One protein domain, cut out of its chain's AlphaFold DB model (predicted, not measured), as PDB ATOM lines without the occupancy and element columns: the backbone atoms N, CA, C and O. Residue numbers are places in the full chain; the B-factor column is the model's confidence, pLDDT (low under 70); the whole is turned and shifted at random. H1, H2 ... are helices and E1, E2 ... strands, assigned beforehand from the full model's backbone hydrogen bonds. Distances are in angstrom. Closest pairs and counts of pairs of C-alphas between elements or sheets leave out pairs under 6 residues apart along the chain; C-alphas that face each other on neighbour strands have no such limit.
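This is residues 2 to 102 of the 207 residues of an uncharacterized protein of Aureobasidium pullulans (UniProt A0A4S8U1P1). A strongly twisted wall of three parallel strands, ordered E1 E2 E3, has H2 packed over one face, while H1 only grazes it. The printed part has 101 residues, under half in named elements, with three helices and three strands, H1 E1 H2 H3 E2 E3; the class is mixed. It is compact, radius of gyration of the C-alphas 13.7 A, spanning 38 by 30 by 27 A.

E2, residues 77 to 83, is parallel to E1, residues 34 to 40, and E3, residues 96 to 101; N 36 and O 78, and N 81 and O 97, are each 2.8 A apart, within hydrogen-bond range. H2, residues 44 to 54, runs along the strands at a height of 9.7 A over the sheet, making two layers, helix on sheet. E1, H2, H3 of residues 56 to 60, and E2 form a strand-helix-strand unit, parallel strands joined through helices, its crossover right-handed. H1, residues 3 to 13, is close but not clearly touching H3, closest C-alphas Glu 7 and Leu 58, 6.8 A. In H1, H2 and H3 every O i to N i+4 pair is within range.

E1 spans 19.1 A, E2 19.7 A, H1 15.7 A. H1 begins at C-alpha 3 (92.024, 101.087, 92.280); E3 ends at C-alpha 101 (102.738, 105.898, 115.374).

The printed part has no cut. Links H1 to E1, H3 to E2 and E2 to E3 are long. Residues 2, 16 to 20, 89 and 91 have pLDDT under 70.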
ATOM      1  N   TYR A   2      88.804 102.341  94.861       68.38
ATOM      2  CA  TYR A   2      89.224 103.291  93.812       68.38
ATOM      3  C   TYR A   2      90.536 102.891  93.083       68.38
ATOM      4  O   TYR A   2      91.367 103.746  92.780       68.38
ATOM      5  N   LEU A   3      90.760 101.596  92.834       82.81
ATOM      6  CA  LEU A   3      92.024 101.087  92.280       82.81
ATOM      7  C   LEU A   3      92.068 101.127  90.747       82.81
ATOM      8  O   LEU A   3      93.114 101.449  90.195       82.81
ATOM      9  N   ASP A   4      90.947 100.909  90.058       84.81
ATOM     10  CA  ASP A   4      90.918 100.868  88.586       84.81
ATOM     11  C   ASP A   4      91.398 102.179  87.932       84.81
ATOM     12  O   ASP A   4      92.177 102.134  86.972       84.81
ATOM     13  N   PRO A   5      91.018 103.380  88.430       87.25
ATOM     14  CA  PRO A   5      91.565 104.623  87.898       87.25
ATOM     15  C   PRO A   5      93.081 104.736  88.102       87.25
ATOM     16  O   PRO A   5      93.775 105.204  87.201       87.25
ATOM     17  N   LEU A   6      93.596 104.293  89.256       85.19
ATOM     18  CA  LEU A   6      95.032 104.293  89.552       85.19
ATOM     19  C   LEU A   6      95.783 103.343  88.622       85.19
ATOM     20  O   LEU A   6      96.796 103.734  88.044       85.19
ATOM     21  N   GLU A   7      95.255 102.136  88.422       87.06
ATOM     22  CA  GLU A   7      95.808 101.172  87.476       87.06
ATOM     23  C   GLU A   7      95.900 101.781  86.075       87.06
ATOM     24  O   GLU A   7      96.963 101.746  85.457       87.06
ATOM     25  N   ARG A   8      94.815 102.395  85.587       88.31
ATOM     26  CA  ARG A   8      94.775 103.008  84.254       88.31
ATOM     27  C   ARG A   8      95.817 104.113  84.098       88.31
ATOM     28  O   ARG A   8      96.484 104.170  83.066       88.31
ATOM     29  N   ILE A   9      95.975 104.971  85.108       88.75
ATOM     30  CA  ILE A   9      96.964 106.059  85.091       88.75
ATOM     31  C   ILE A   9      98.390 105.490  85.085       88.75
ATOM     32  O   ILE A   9      99.211 105.912  84.267       88.75
ATOM     33  N   ILE A  10      98.692 104.520  85.953       88.12
ATOM     34  CA  ILE A  10     100.027 103.909  86.029       88.12
ATOM     35  C   ILE A  10     100.336 103.160  84.727       88.12
ATOM     36  O   ILE A  10     101.406 103.355  84.153       88.12
ATOM     37  N   ARG A  11      99.391 102.373  84.205       87.50
ATOM     38  CA  ARG A  11      99.535 101.624  82.949       87.50
ATOM     39  C   ARG A  11      99.805 102.542  81.758       87.50
ATOM     40  O   ARG A  11     100.699 102.252  80.971       87.50
ATOM     41  N   ALA A  12      99.108 103.676  81.656       87.88
ATOM     42  CA  ALA A  12      99.332 104.650  80.583       87.88
ATOM     43  C   ALA A  12     100.764 105.226  80.579       87.88
ATOM     44  O   ALA A  12     101.282 105.594  79.527       87.88
ATOM     45  N   ARG A  13     101.425 105.277  81.743       86.25
ATOM     46  CA  ARG A  13     102.824 105.721  81.892       86.25
ATOM     47  C   ARG A  13     103.844 104.601  81.678       86.25
ATOM     48  O   ARG A  13     105.027 104.888  81.503       86.25
ATOM     49  N   ASN A  14     103.381 103.353  81.675       83.94
ATOM     50  CA  ASN A  14     104.187 102.138  81.666       83.94
ATOM     51  C   ASN A  14     103.775 101.150  80.546       83.94
ATOM     52  O   ASN A  14     103.707  99.953  80.822       83.94
ATOM     53  N   PRO A  15     103.519 101.587  79.290       75.88
ATOM     54  CA  PRO A  15     102.891 100.742  78.266       75.88
ATOM     55  C   PRO A  15     103.724  99.519  77.848       75.88
ATOM     56  O   PRO A  15     103.145  98.519  77.444       75.88
ATOM     57  N   ASN A  16     105.057  99.586  77.971       68.94
ATOM     58  CA  ASN A  16     106.004  98.558  77.509       68.94
ATOM     59  C   ASN A  16     107.054  98.203  78.579       68.94
ATOM     60  O   ASN A  16     108.209  97.922  78.262       68.94
ATOM     61  N   THR A  17     106.704  98.324  79.858       61.31
ATOM     62  CA  THR A  17     107.707  98.286  80.929       61.31
ATOM     63  C   THR A  17     108.170  96.862  81.201       61.31
ATOM     64  O   THR A  17     107.401  96.027  81.670       61.31
ATOM     65  N   ILE A  18     109.450  96.611  80.936       56.72
ATOM     66  CA  ILE A  18     110.172  95.414  81.368       56.72
ATOM     67  C   ILE A  18     110.512  95.593  82.856       56.72
ATOM     68  O   ILE A  18     110.782  96.705  83.312       56.72
ATOM     69  N   THR A  19     110.450  94.519  83.643       58.09
ATOM     70  CA  THR A  19     110.686  94.521  85.096       58.09
ATOM     71  C   THR A  19     111.937  95.313  85.499       58.09
ATOM     72  O   THR A  19     113.045  94.830  85.309       58.09
ATOM     73  N   GLY A  20     111.756  96.497  86.100       61.88
ATOM     74  CA  GLY A  20     112.840  97.312  86.675       61.88
ATOM     75  C   GLY A  20     112.765  98.804  86.334       61.88
ATOM     76  O   GLY A  20     112.982  99.626  87.218       61.88
ATOM     77  N   ASP A  21     112.337  99.154  85.118       74.75
ATOM     78  CA  ASP A  21     112.340 100.538  84.601       74.75
ATOM     79  C   ASP A  21     110.968 101.216  84.700       74.75
ATOM     80  O   ASP A  21     110.435 101.788  83.744       74.75
ATOM     81  N   TRP A  22     110.349 101.117  85.871       84.94
ATOM     82  CA  TRP A  22     109.020 101.670  86.074       84.94
ATOM     83  C   TRP A  22     109.034 103.196  86.162       84.94
ATOM     84  O   TRP A  22     109.961 103.817  86.680       84.94
ATOM     85  N   ARG A  23     107.958 103.813  85.670       86.00
ATOM     86  CA  ARG A  23     107.734 105.257  85.726       86.00
ATOM     87  C   ARG A  23     106.536 105.580  86.598       86.00
ATOM     88  O   ARG A  23     105.436 105.067  86.409       86.00
ATOM     89  N   SER A  24     106.749 106.489  87.529       84.62
ATOM     90  CA  SER A  24     105.698 107.103  88.319       84.62
ATOM     91  C   SER A  24     104.812 108.033  87.490       84.62
ATOM     92  O   SER A  24     105.126 108.432  86.359       84.62
ATOM     93  N   ILE A  25     103.715 108.447  88.118       88.19
ATOM     94  CA  ILE A  25     102.837 109.513  87.645       88.19
ATOM     95  C   ILE A  25     103.506 110.897  87.724       88.19
ATOM     96  O   ILE A  25     103.098 111.811  87.015       88.19
ATOM     97  N   PHE A  26     104.549 111.058  88.547       87.38
ATOM     98  CA  PHE A  26     105.263 112.327  88.701       87.38
ATOM     99  C   PHE A  26     106.267 112.545  87.559       87.38
ATOM    100  O   PHE A  26     107.290 111.870  87.476       87.38
ATOM    101  N   GLU A  27     106.005 113.515  86.682       82.94
ATOM    102  CA  GLU A  27     106.852 113.810  85.511       82.94
ATOM    103  C   GLU A  27     108.272 114.236  85.869       82.94
ATOM    104  O   GLU A  27     109.233 113.744  85.286       82.94
ATOM    105  N   LEU A  28     108.414 115.099  86.874       85.50
ATOM    106  CA  LEU A  28     109.713 115.628  87.298       85.50
ATOM    107  C   LEU A  28     110.473 114.678  88.244       85.50
ATOM    108  O   LEU A  28     111.608 114.958  88.640       85.50
ATOM    109  N   ALA A  29     109.851 113.562  88.630       85.00
ATOM    110  CA  ALA A  29     110.400 112.577  89.553       85.00
ATOM    111  C   ALA A  29     109.896 111.170  89.193       85.00
ATOM    112  O   ALA A  29     109.165 110.539  89.954       85.00
ATOM    113  N   SER A  30     110.301 110.668  88.024       84.88
ATOM    114  CA  SER A  30     109.809 109.396  87.475       84.88
ATOM    115  C   SER A  30     110.040 108.182  88.377       84.88
ATOM    116  O   SER A  30     109.290 107.223  88.272       84.88
ATOM    117  N   ASN A  31     111.026 108.223  89.276       85.88
ATOM    118  CA  ASN A  31     111.356 107.107  90.170       85.88
ATOM    119  C   ASN A  31     110.747 107.276  91.576       85.88
ATOM    120  O   ASN A  31     111.062 106.514  92.484       85.88
ATOM    121  N   GLN A  32     109.900 108.289  91.789       90.75
ATOM    122  CA  GLN A  32     109.204 108.510  93.056       90.75
ATOM    123  C   GLN A  32     107.931 107.663  93.100       90.75
ATOM    124  O   GLN A  32     107.032 107.883  92.295       90.75
ATOM    125  N   THR A  33     107.791 106.738  94.048       93.81
ATOM    126  CA  THR A  33     106.531 105.984  94.205       93.81
ATOM    127  C   THR A  33     105.359 106.924  94.513       93.81
ATOM    128  O   THR A  33     105.485 107.866  95.299       93.81
ATOM    129  N   LEU A  34     104.190 106.639  93.943       93.94
ATOM    130  CA  LEU A  34     102.922 107.115  94.484       93.94
ATOM    131  C   LEU A  34     102.625 106.323  95.758       93.94
ATOM    132  O   LEU A  34     102.810 105.107  95.771       93.94
ATOM    133  N   VAL A  35     102.172 106.988  96.818       95.31
ATOM    134  CA  VAL A  35     101.810 106.313  98.068       95.31
ATOM    135  C   VAL A  35     100.310 106.430  98.299       95.31
ATOM    136  O   VAL A  35      99.778 107.535  98.379       95.31
ATOM    137  N   LEU A  36      99.634 105.288  98.406       95.06
ATOM    138  CA  LEU A  36      98.221 105.186  98.749       95.06
ATOM    139  C   LEU A  36      98.099 104.877 100.243       95.06
ATOM    140  O   LEU A  36      98.361 103.750 100.662       95.06
ATOM    141  N   LEU A  37      97.705 105.874 101.040       94.44
ATOM    142  CA  LEU A  37      97.379 105.672 102.453       94.44
ATOM    143  C   LEU A  37      95.926 105.198 102.572       94.44
ATOM    144  O   LEU A  37      95.011 105.888 102.122       94.44
ATOM    145  N   VAL A  38      95.716 104.038 103.190       94.50
ATOM    146  CA  VAL A  38      94.401 103.422 103.394       94.50
ATOM    147  C   VAL A  38      94.108 103.370 104.888       94.50
ATOM    148  O   VAL A  38      94.757 102.647 105.637       94.50
ATOM    149  N   ASP A  39      93.130 104.152 105.326       93.06
ATOM    150  CA  ASP A  39      92.757 104.257 106.735       93.06
ATOM    151  C   ASP A  39      91.660 103.247 107.096       93.06
ATOM    152  O   ASP A  39      90.507 103.366 106.669       93.06
ATOM    153  N   LEU A  40      92.026 102.220 107.865       92.12
ATOM    154  CA  LEU A  40      91.115 101.153 108.270       92.12
ATOM    155  C   LEU A  40      90.386 101.569 109.547       92.12
ATOM    156  O   LEU A  40      90.935 101.512 110.646       92.12
ATOM    157  N   LYS A  41      89.119 101.974 109.411       87.19
ATOM    158  CA  LYS A  41      88.307 102.439 110.545       87.19
ATOM    159  C   LYS A  41      87.772 101.311 111.430       87.19
ATOM    160  O   LYS A  41      87.714 101.485 112.641       87.19
ATOM    161  N   THR A  42      87.406 100.157 110.872       85.19
ATOM    162  CA  THR A  42      86.792  99.036 111.610       85.19
ATOM    163  C   THR A  42      87.201  97.679 111.025       85.19
ATOM    164  O   THR A  42      87.628  97.594 109.873       85.19
ATOM    165  N   GLU A  43      87.104  96.618 111.840       85.38
ATOM    166  CA  GLU A  43      87.414  95.223 111.464       85.38
ATOM    167  C   GLU A  43      88.765  95.062 110.740       85.38
ATOM    168  O   GLU A  43      88.843  94.460 109.669       85.38
ATOM    169  N   GLY A  44      89.836  95.608 111.328       87.44
ATOM    170  CA  GLY A  44      91.173  95.719 110.733       87.44
ATOM    171  C   GLY A  44      91.639  94.507 109.924       87.44
ATOM    172  O   GLY A  44      91.984  94.638 108.753       87.44
ATOM    173  N   THR A  45      91.584  93.311 110.514       89.06
ATOM    174  CA  THR A  45      91.997  92.057 109.864       89.06
ATOM    175  C   THR A  45      91.188  91.736 108.609       89.06
ATOM    176  O   THR A  45      91.756  91.411 107.568       89.06
ATOM    177  N   LYS A  46      89.861  91.858 108.676       90.94
ATOM    178  CA  LYS A  46      88.972  91.547 107.550       90.94
ATOM    179  C   LYS A  46      89.092  92.598 106.450       90.94
ATOM    180  O   LYS A  46      89.203  92.247 105.278       90.94
ATOM    181  N   THR A  47      89.124  93.876 106.824       91.25
ATOM    182  CA  THR A  47      89.279  94.981 105.870       91.25
ATOM    183  C   THR A  47      90.636  94.914 105.169       91.25
ATOM    184  O   THR A  47      90.705  95.111 103.955       91.25
ATOM    185  N   LEU A  48      91.704  94.550 105.888       91.94
ATOM    186  CA  LEU A  48      93.023  94.324 105.298       91.94
ATOM    187  C   LEU A  48      93.006  93.145 104.317       91.94
ATOM    188  O   LEU A  48      93.512  93.284 103.208       91.94
ATOM    189  N   ALA A  49      92.382  92.017 104.670       91.81
ATOM    190  CA  ALA A  49      92.264  90.873 103.764       91.81
ATOM    191  C   ALA A  49      91.533  91.242 102.456       91.81
ATOM    192  O   ALA A  49      91.970  90.876 101.363       91.81
ATOM    193  N   MET A  50      90.460  92.036 102.550       91.62
ATOM    194  CA  MET A  50      89.744  92.548 101.377       91.62
ATOM    195  C   MET A  50      90.591  93.510 100.536       91.62
ATOM    196  O   MET A  50      90.523  93.458  99.306       91.62
ATOM    197  N   LEU A  51      91.380  94.382 101.172       91.94
ATOM    198  CA  LEU A  51      92.331  95.256 100.482       91.94
ATOM    199  C   LEU A  51      93.373  94.425  99.725       91.94
ATOM    200  O   LEU A  51      93.535  94.608  98.523       91.94
ATOM    201  N   VAL A  52      94.026  93.473 100.398       92.75
ATOM    202  CA  VAL A  52      95.051  92.595  99.806       92.75
ATOM    203  C   VAL A  52      94.512  91.826  98.597       92.75
ATOM    204  O   VAL A  52      95.217  91.703  97.589       92.75
ATOM    205  N   SER A  53      93.260  91.360  98.669       92.75
ATOM    206  CA  SER A  53      92.569  90.711  97.549       92.75
ATOM    207  C   SER A  53      92.343  91.669  96.373       92.75
ATOM    208  O   SER A  53      92.661  91.328  95.236       92.75
ATOM    209  N   GLN A  54      91.876  92.894  96.630       92.75
ATOM    210  CA  GLN A  54      91.647  93.894  95.578       92.75
ATOM    211  C   GLN A  54      92.937  94.415  94.931       92.75
ATOM    212  O   GLN A  54      92.893  94.941  93.823       92.75
ATOM    213  N   LEU A  55      94.087  94.245  95.584       94.38
ATOM    214  CA  LEU A  55      95.394  94.590  95.029       94.38
ATOM    215  C   LEU A  55      95.922  93.562  94.009       94.38
ATOM    216  O   LEU A  55      96.925  93.843  93.354       94.38
ATOM    217  N   GLN A  56      95.268  92.405  93.831       92.88
ATOM    218  CA  GLN A  56      95.753  91.341  92.939       92.88
ATOM    219  C   GLN A  56      96.029  91.800  91.495       92.88
ATOM    220  O   GLN A  56      97.123  91.518  91.013       92.88
ATOM    221  N   PRO A  57      95.161  92.580  90.820       91.12
ATOM    222  CA  PRO A  57      95.454  93.039  89.459       91.12
ATOM    223  C   PRO A  57      96.734  93.886  89.376       91.12
ATOM    224  O   PRO A  57      97.530  93.752  88.451       91.12
ATOM    225  N   LEU A  58      96.985  94.730  90.383       91.75
ATOM    226  CA  LEU A  58      98.191  95.560  90.464       91.75
ATOM    227  C   LEU A  58      99.442  94.731  90.790       91.75
ATOM    228  O   LEU A  58     100.546  95.079  90.360       91.75
ATOM    229  N   ARG A  59      99.266  93.640  91.541       92.31
ATOM    230  CA  ARG A  59     100.306  92.657  91.854       92.31
ATOM    231  C   ARG A  59     100.725  91.885  90.607       92.31
ATOM    232  O   ARG A  59     101.921  91.810  90.338       92.31
ATOM    233  N   ASP A  60      99.765  91.410  89.818       90.25
ATOM    234  CA  ASP A  60     100.009  90.689  88.559       90.25
ATOM    235  C   ASP A  60     100.765  91.559  87.542       90.25
ATOM    236  O   ASP A  60     101.604  91.070  86.786       90.25
ATOM    237  N   LEU A  61     100.524  92.874  87.568       87.50
ATOM    238  CA  LEU A  61     101.237  93.865  86.753       87.50
ATOM    239  C   LEU A  61     102.610  94.270  87.323       87.50
ATOM    240  O   LEU A  61     103.343  95.025  86.685       87.50
ATOM    241  N   GLY A  62     102.969  93.817  88.529       90.44
ATOM    242  CA  GLY A  62     104.229  94.168  89.184       90.44
ATOM    243  C   GLY A  62     104.334  95.642  89.600       90.44
ATOM    244  O   GLY A  62     105.444  96.178  89.683       90.44
ATOM    245  N   TYR A  63     103.204  96.316  89.843       91.75
ATOM    246  CA  TYR A  63     103.158  97.747  90.174       91.75
ATOM    247  C   TYR A  63     103.286  98.058  91.667       91.75
ATOM    248  O   TYR A  63     103.495  99.219  92.023       91.75
ATOM    249  N   LEU A  64     103.177  97.049  92.530       94.81
ATOM    250  CA  LEU A  64     103.175  97.229  93.979       94.81
ATOM    251  C   LEU A  64     104.573  97.129  94.581       94.81
ATOM    252  O   LEU A  64     105.282  96.139  94.379       94.81
ATOM    253  N   THR A  65     104.950  98.141  95.358       96.19
ATOM    254  CA  THR A  65     106.125  98.078  96.224       96.19
ATOM    255  C   THR A  65     105.897  96.953  97.214       96.19
ATOM    256  O   THR A  65     104.820  96.867  97.803       96.19
ATOM    257  N   HIS A  66     106.894  96.097  97.405       95.62
ATOM    258  CA  HIS A  66     106.743  94.919  98.250       95.62
ATOM    259  C   HIS A  66     108.022  94.565  99.000       95.62
ATOM    260  O   HIS A  66     109.129  94.891  98.575       95.62
ATOM    261  N   TRP A  67     107.865  93.885 100.129       95.50
ATOM    262  CA  TRP A  67     108.928  93.146 100.793       95.50
ATOM    263  C   TRP A  67     109.066  91.779 100.128       95.50
ATOM    264  O   TRP A  67     108.076  91.062  99.993       95.50
ATOM    265  N   ASN A  68     110.276  91.408  99.710       93.12
ATOM    266  CA  ASN A  68     110.541  90.108  99.080       93.12
ATOM    267  C   ASN A  68     111.094  89.049 100.061       93.12
ATOM    268  O   ASN A  68     111.568  88.006  99.622       93.12
ATOM    269  N   GLY A  69     111.088  89.335 101.368       91.25
ATOM    270  CA  GLY A  69     111.716  88.514 102.411       91.25
ATOM    271  C   GLY A  69     113.092  89.023 102.859       91.25
ATOM    272  O   GLY A  69     113.517  88.720 103.969       91.25
ATOM    273  N   THR A  70     113.768  89.831 102.036       91.19
ATOM    274  CA  THR A  70     115.126  90.342 102.320       91.19
ATOM    275  C   THR A  70     115.266  91.850 102.144       91.19
ATOM    276  O   THR A  70     116.026  92.485 102.869       91.19
ATOM    277  N   ALA A  71     114.541  92.436 101.191       93.44
ATOM    278  CA  ALA A  71     114.597  93.852 100.875       93.44
ATOM    279  C   ALA A  71     113.239  94.374 100.393       93.44
ATOM    280  O   ALA A  71     112.391  93.634  99.879       93.44
ATOM    281  N   ARG A  72     113.053  95.693 100.524       94.81
ATOM    282  CA  ARG A  72     111.926  96.408  99.928       94.81
ATOM    283  C   ARG A  72     112.227  96.687  98.459       94.81
ATOM    284  O   ARG A  72     113.147  97.434  98.135       94.81
ATOM    285  N   VAL A  73     111.414  96.126  97.575       94.62
ATOM    286  CA  VAL A  73     111.467  96.354  96.132       94.62
ATOM    287  C   VAL A  73     110.506  97.487  95.788       94.62
ATOM    288  O   VAL A  73     109.291  97.299  95.798       94.62
ATOM    289  N   MET A  74     111.051  98.667  95.490       94.19
ATOM    290  CA  MET A  74     110.264  99.850  95.126       94.19
ATOM    291  C   MET A  74     109.618  99.698  93.746       94.19
ATOM    292  O   MET A  74     110.272  99.263  92.796       94.19
ATOM    293  N   ARG A  75     108.344 100.091  93.635       93.81
ATOM    294  CA  ARG A  75     107.528 100.096  92.408       93.81
ATOM    295  C   ARG A  75     106.704 101.396  92.321       93.81
ATOM    296  O   ARG A  75     106.762 102.205  93.248       93.81
ATOM    297  N   PRO A  76     105.933 101.636  91.238       92.75
ATOM    298  CA  PRO A  76     105.163 102.870  91.079       92.75
ATOM    299  C   PRO A  76     104.155 103.153  92.187       92.75
ATOM    300  O   PRO A  76     103.822 104.321  92.389       92.75
ATOM    301  N   LEU A  77     103.642 102.122  92.862       94.56
ATOM    302  CA  LEU A  77     102.616 102.258  93.887       94.56
ATOM    303  C   LEU A  77     103.039 101.570  95.184       94.56
ATOM    304  O   LEU A  77     103.256 100.366  95.222       94.56
ATOM    305  N   THR A  78     103.067 102.330  96.269       96.75
ATOM    306  CA  THR A  78     103.266 101.826  97.627       96.75
ATOM    307  C   THR A  78     101.960 101.956  98.391       96.75
ATOM    308  O   THR A  78     101.384 103.042  98.443       96.75
ATOM    309  N   VAL A  79     101.485 100.867  98.989       97.00
ATOM    310  CA  VAL A  79     100.255 100.867  99.788       97.00
ATOM    311  C   VAL A  79     100.623 100.896 101.264       97.00
ATOM    312  O   VAL A  79     101.421 100.081 101.726       97.00
ATOM    313  N   VAL A  80     100.041 101.837 102.006       97.19
ATOM    314  CA  VAL A  80     100.286 102.002 103.441       97.19
ATOM    315  C   VAL A  80      98.961 101.962 104.191       97.19
ATOM    316  O   VAL A  80      98.100 102.809 103.970       97.19
ATOM    317  N   GLY A  81      98.786 100.982 105.069       95.75
ATOM    318  CA  GLY A  81      97.647 100.889 105.973       95.75
ATOM    319  C   GLY A  81      97.858 101.735 107.227       95.75
ATOM    320  O   GLY A  81      98.923 101.699 107.842       95.75
ATOM    321  N   THR A  82      96.834 102.488 107.616       93.88
ATOM    322  CA  THR A  82      96.789 103.278 108.856       93.88
ATOM    323  C   THR A  82      95.506 102.968 109.640       93.88
ATOM    324  O   THR A  82      94.701 102.125 109.221       93.88
ATOM    325  N   GLY A  83      95.333 103.563 110.820       90.81
ATOM    326  CA  GLY A  83      94.214 103.264 111.719       90.81
ATOM    327  C   GLY A  83      94.316 101.862 112.329       90.81
ATOM    328  O   GLY A  83      95.365 101.471 112.833       90.81
ATOM    329  N   ASN A  84      93.242 101.073 112.258       88.75
ATOM    330  CA  ASN A  84      93.160  99.726 112.840       88.75
ATOM    331  C   ASN A  84      93.845  98.640 111.986       88.75
ATOM    332  O   ASN A  84      93.443  97.479 112.024       88.75
ATOM    333  N   THR A  85      94.848  98.991 111.180       91.38
ATOM    334  CA  THR A  85      95.550  98.017 110.331       91.38
ATOM    335  C   THR A  85      96.424  97.103 111.208       91.38
ATOM    336  O   THR A  85      97.335  97.604 111.865       91.38
ATOM    337  N   PRO A  86      96.220  95.772 111.228       88.81
ATOM    338  CA  PRO A  86      96.962  94.870 112.116       88.81
ATOM    339  C   PRO A  86      98.371  94.588 111.599       88.81
ATOM    340  O   PRO A  86      98.491  94.159 110.465       88.81
ATOM    341  N   ILE A  87      99.418  94.760 112.409       85.00
ATOM    342  CA  ILE A  87     100.809  94.535 111.977       85.00
ATOM    343  C   ILE A  87     101.030  93.071 111.579       85.00
ATOM    344  O   ILE A  87     100.817  92.164 112.382       85.00
ATOM    345  N   LEU A  88     101.506  92.844 110.352       78.88
ATOM    346  CA  LEU A  88     101.952  91.530 109.892       78.88
ATOM    347  C   LEU A  88     103.475  91.437 110.054       78.88
ATOM    348  O   LEU A  88     104.210  92.172 109.400       78.88
ATOM    349  N   ASN A  89     103.944  90.537 110.922       69.25
ATOM    350  CA  ASN A  89     105.366  90.390 111.279       69.25
ATOM    351  C   ASN A  89     106.040  89.143 110.683       69.25
ATOM    352  O   ASN A  89     107.186  88.846 110.999       69.25
ATOM    353  N   GLU A  90     105.353  88.396 109.820       70.56
ATOM    354  CA  GLU A  90     105.935  87.207 109.192       70.56
ATOM    355  C   GLU A  90     106.989  87.590 108.144       70.56
ATOM    356  O   GLU A  90     106.855  88.603 107.463       70.56
ATOM    357  N   ASN A  91     108.042  86.792 107.970       66.75
ATOM    358  CA  ASN A  91     109.144  87.127 107.057       66.75
ATOM    359  C   ASN A  91     108.850  86.746 105.588       66.75
ATOM    360  O   ASN A  91     109.700  86.235 104.864       66.75
ATOM    361  N   THR A  92     107.604  86.945 105.166       84.00
ATOM    362  CA  THR A  92     107.051  86.522 103.877       84.00
ATOM    363  C   THR A  92     106.792  87.719 102.960       84.00
ATOM    364  O   THR A  92     106.935  88.879 103.355       84.00
ATOM    365  N   TYR A  93     106.444  87.441 101.701       90.12
ATOM    366  CA  TYR A  93     106.070  88.469 100.733       90.12
ATOM    367  C   TYR A  93     104.927  89.352 101.264       90.12
ATOM    368  O   TYR A  93     103.910  88.832 101.724       90.12
ATOM    369  N   ARG A  94     105.058  90.681 101.140       91.62
ATOM    370  CA  ARG A  94     103.990  91.647 101.461       91.62
ATOM    371  C   ARG A  94     104.059  92.891 100.596       91.62
ATOM    372  O   ARG A  94     105.143  93.405 100.364       91.62
ATOM    373  N   ASP A  95     102.906  93.430 100.229       95.06
ATOM    374  CA  ASP A  95     102.771  94.669  99.447       95.06
ATOM    375  C   ASP A  95     101.902  95.744 100.119       95.06
ATOM    376  O   ASP A  95     101.573  96.765  99.512       95.06
ATOM    377  N   VAL A  96     101.577  95.542 101.397       95.31
ATOM    378  CA  VAL A  96     100.962  96.549 102.265       95.31
ATOM    379  C   VAL A  96     101.877  96.771 103.464       95.31
ATOM    380  O   VAL A  96     102.258  95.815 104.142       95.31
ATOM    381  N   PHE A  97     102.225  98.032 103.706       96.19
ATOM    382  CA  PHE A  97     103.077  98.457 104.816       96.19
ATOM    383  C   PHE A  97     102.276  99.219 105.871       96.19
ATOM    384  O   PHE A  97     101.207  99.748 105.584       96.19
ATOM    385  N   TRP A  98     102.813  99.326 107.082       95.81
ATOM    386  CA  TRP A  98     102.212 100.085 108.175       95.81
ATOM    387  C   TRP A  98     102.620 101.556 108.187       95.81
ATOM    388  O   TRP A  98     103.742 101.928 107.825       95.81
ATOM    389  N   ASP A  99     101.684 102.386 108.637       96.56
ATOM    390  CA  ASP A  99     101.935 103.719 109.170       96.56
ATOM    391  C   ASP A  99     102.146 103.608 110.687       96.56
ATOM    392  O   ASP A  99     101.189 103.455 111.448       96.56
ATOM    393  N   ALA A 100     103.404 103.604 111.126       95.19
ATOM    394  CA  ALA A 100     103.750 103.507 112.540       95.19
ATOM    395  C   ALA A 100     103.392 104.803 113.287       95.19
ATOM    396  O   ALA A 100     103.479 105.900 112.737       95.19
ATOM    397  N   GLU A 101     103.030 104.710 114.567       92.81
ATOM    398  CA  GLU A 101     102.738 105.898 115.374       92.81
ATOM    399  C   GLU A 101     104.041 106.607 115.770       92.81
ATOM    400  O   GLU A 101     104.750 106.178 116.679       92.81
ATOM    401  N   LEU A 102     104.349 107.725 115.106       93.50
ATOM    402  CA  LEU A 102     105.608 108.459 115.286       93.50
ATOM    403  C   LEU A 102     105.800 108.974 116.719       93.50
ATOM    404  O   LEU A 102     106.924 109.003 117.218       93.50
TER     405      LEU A 102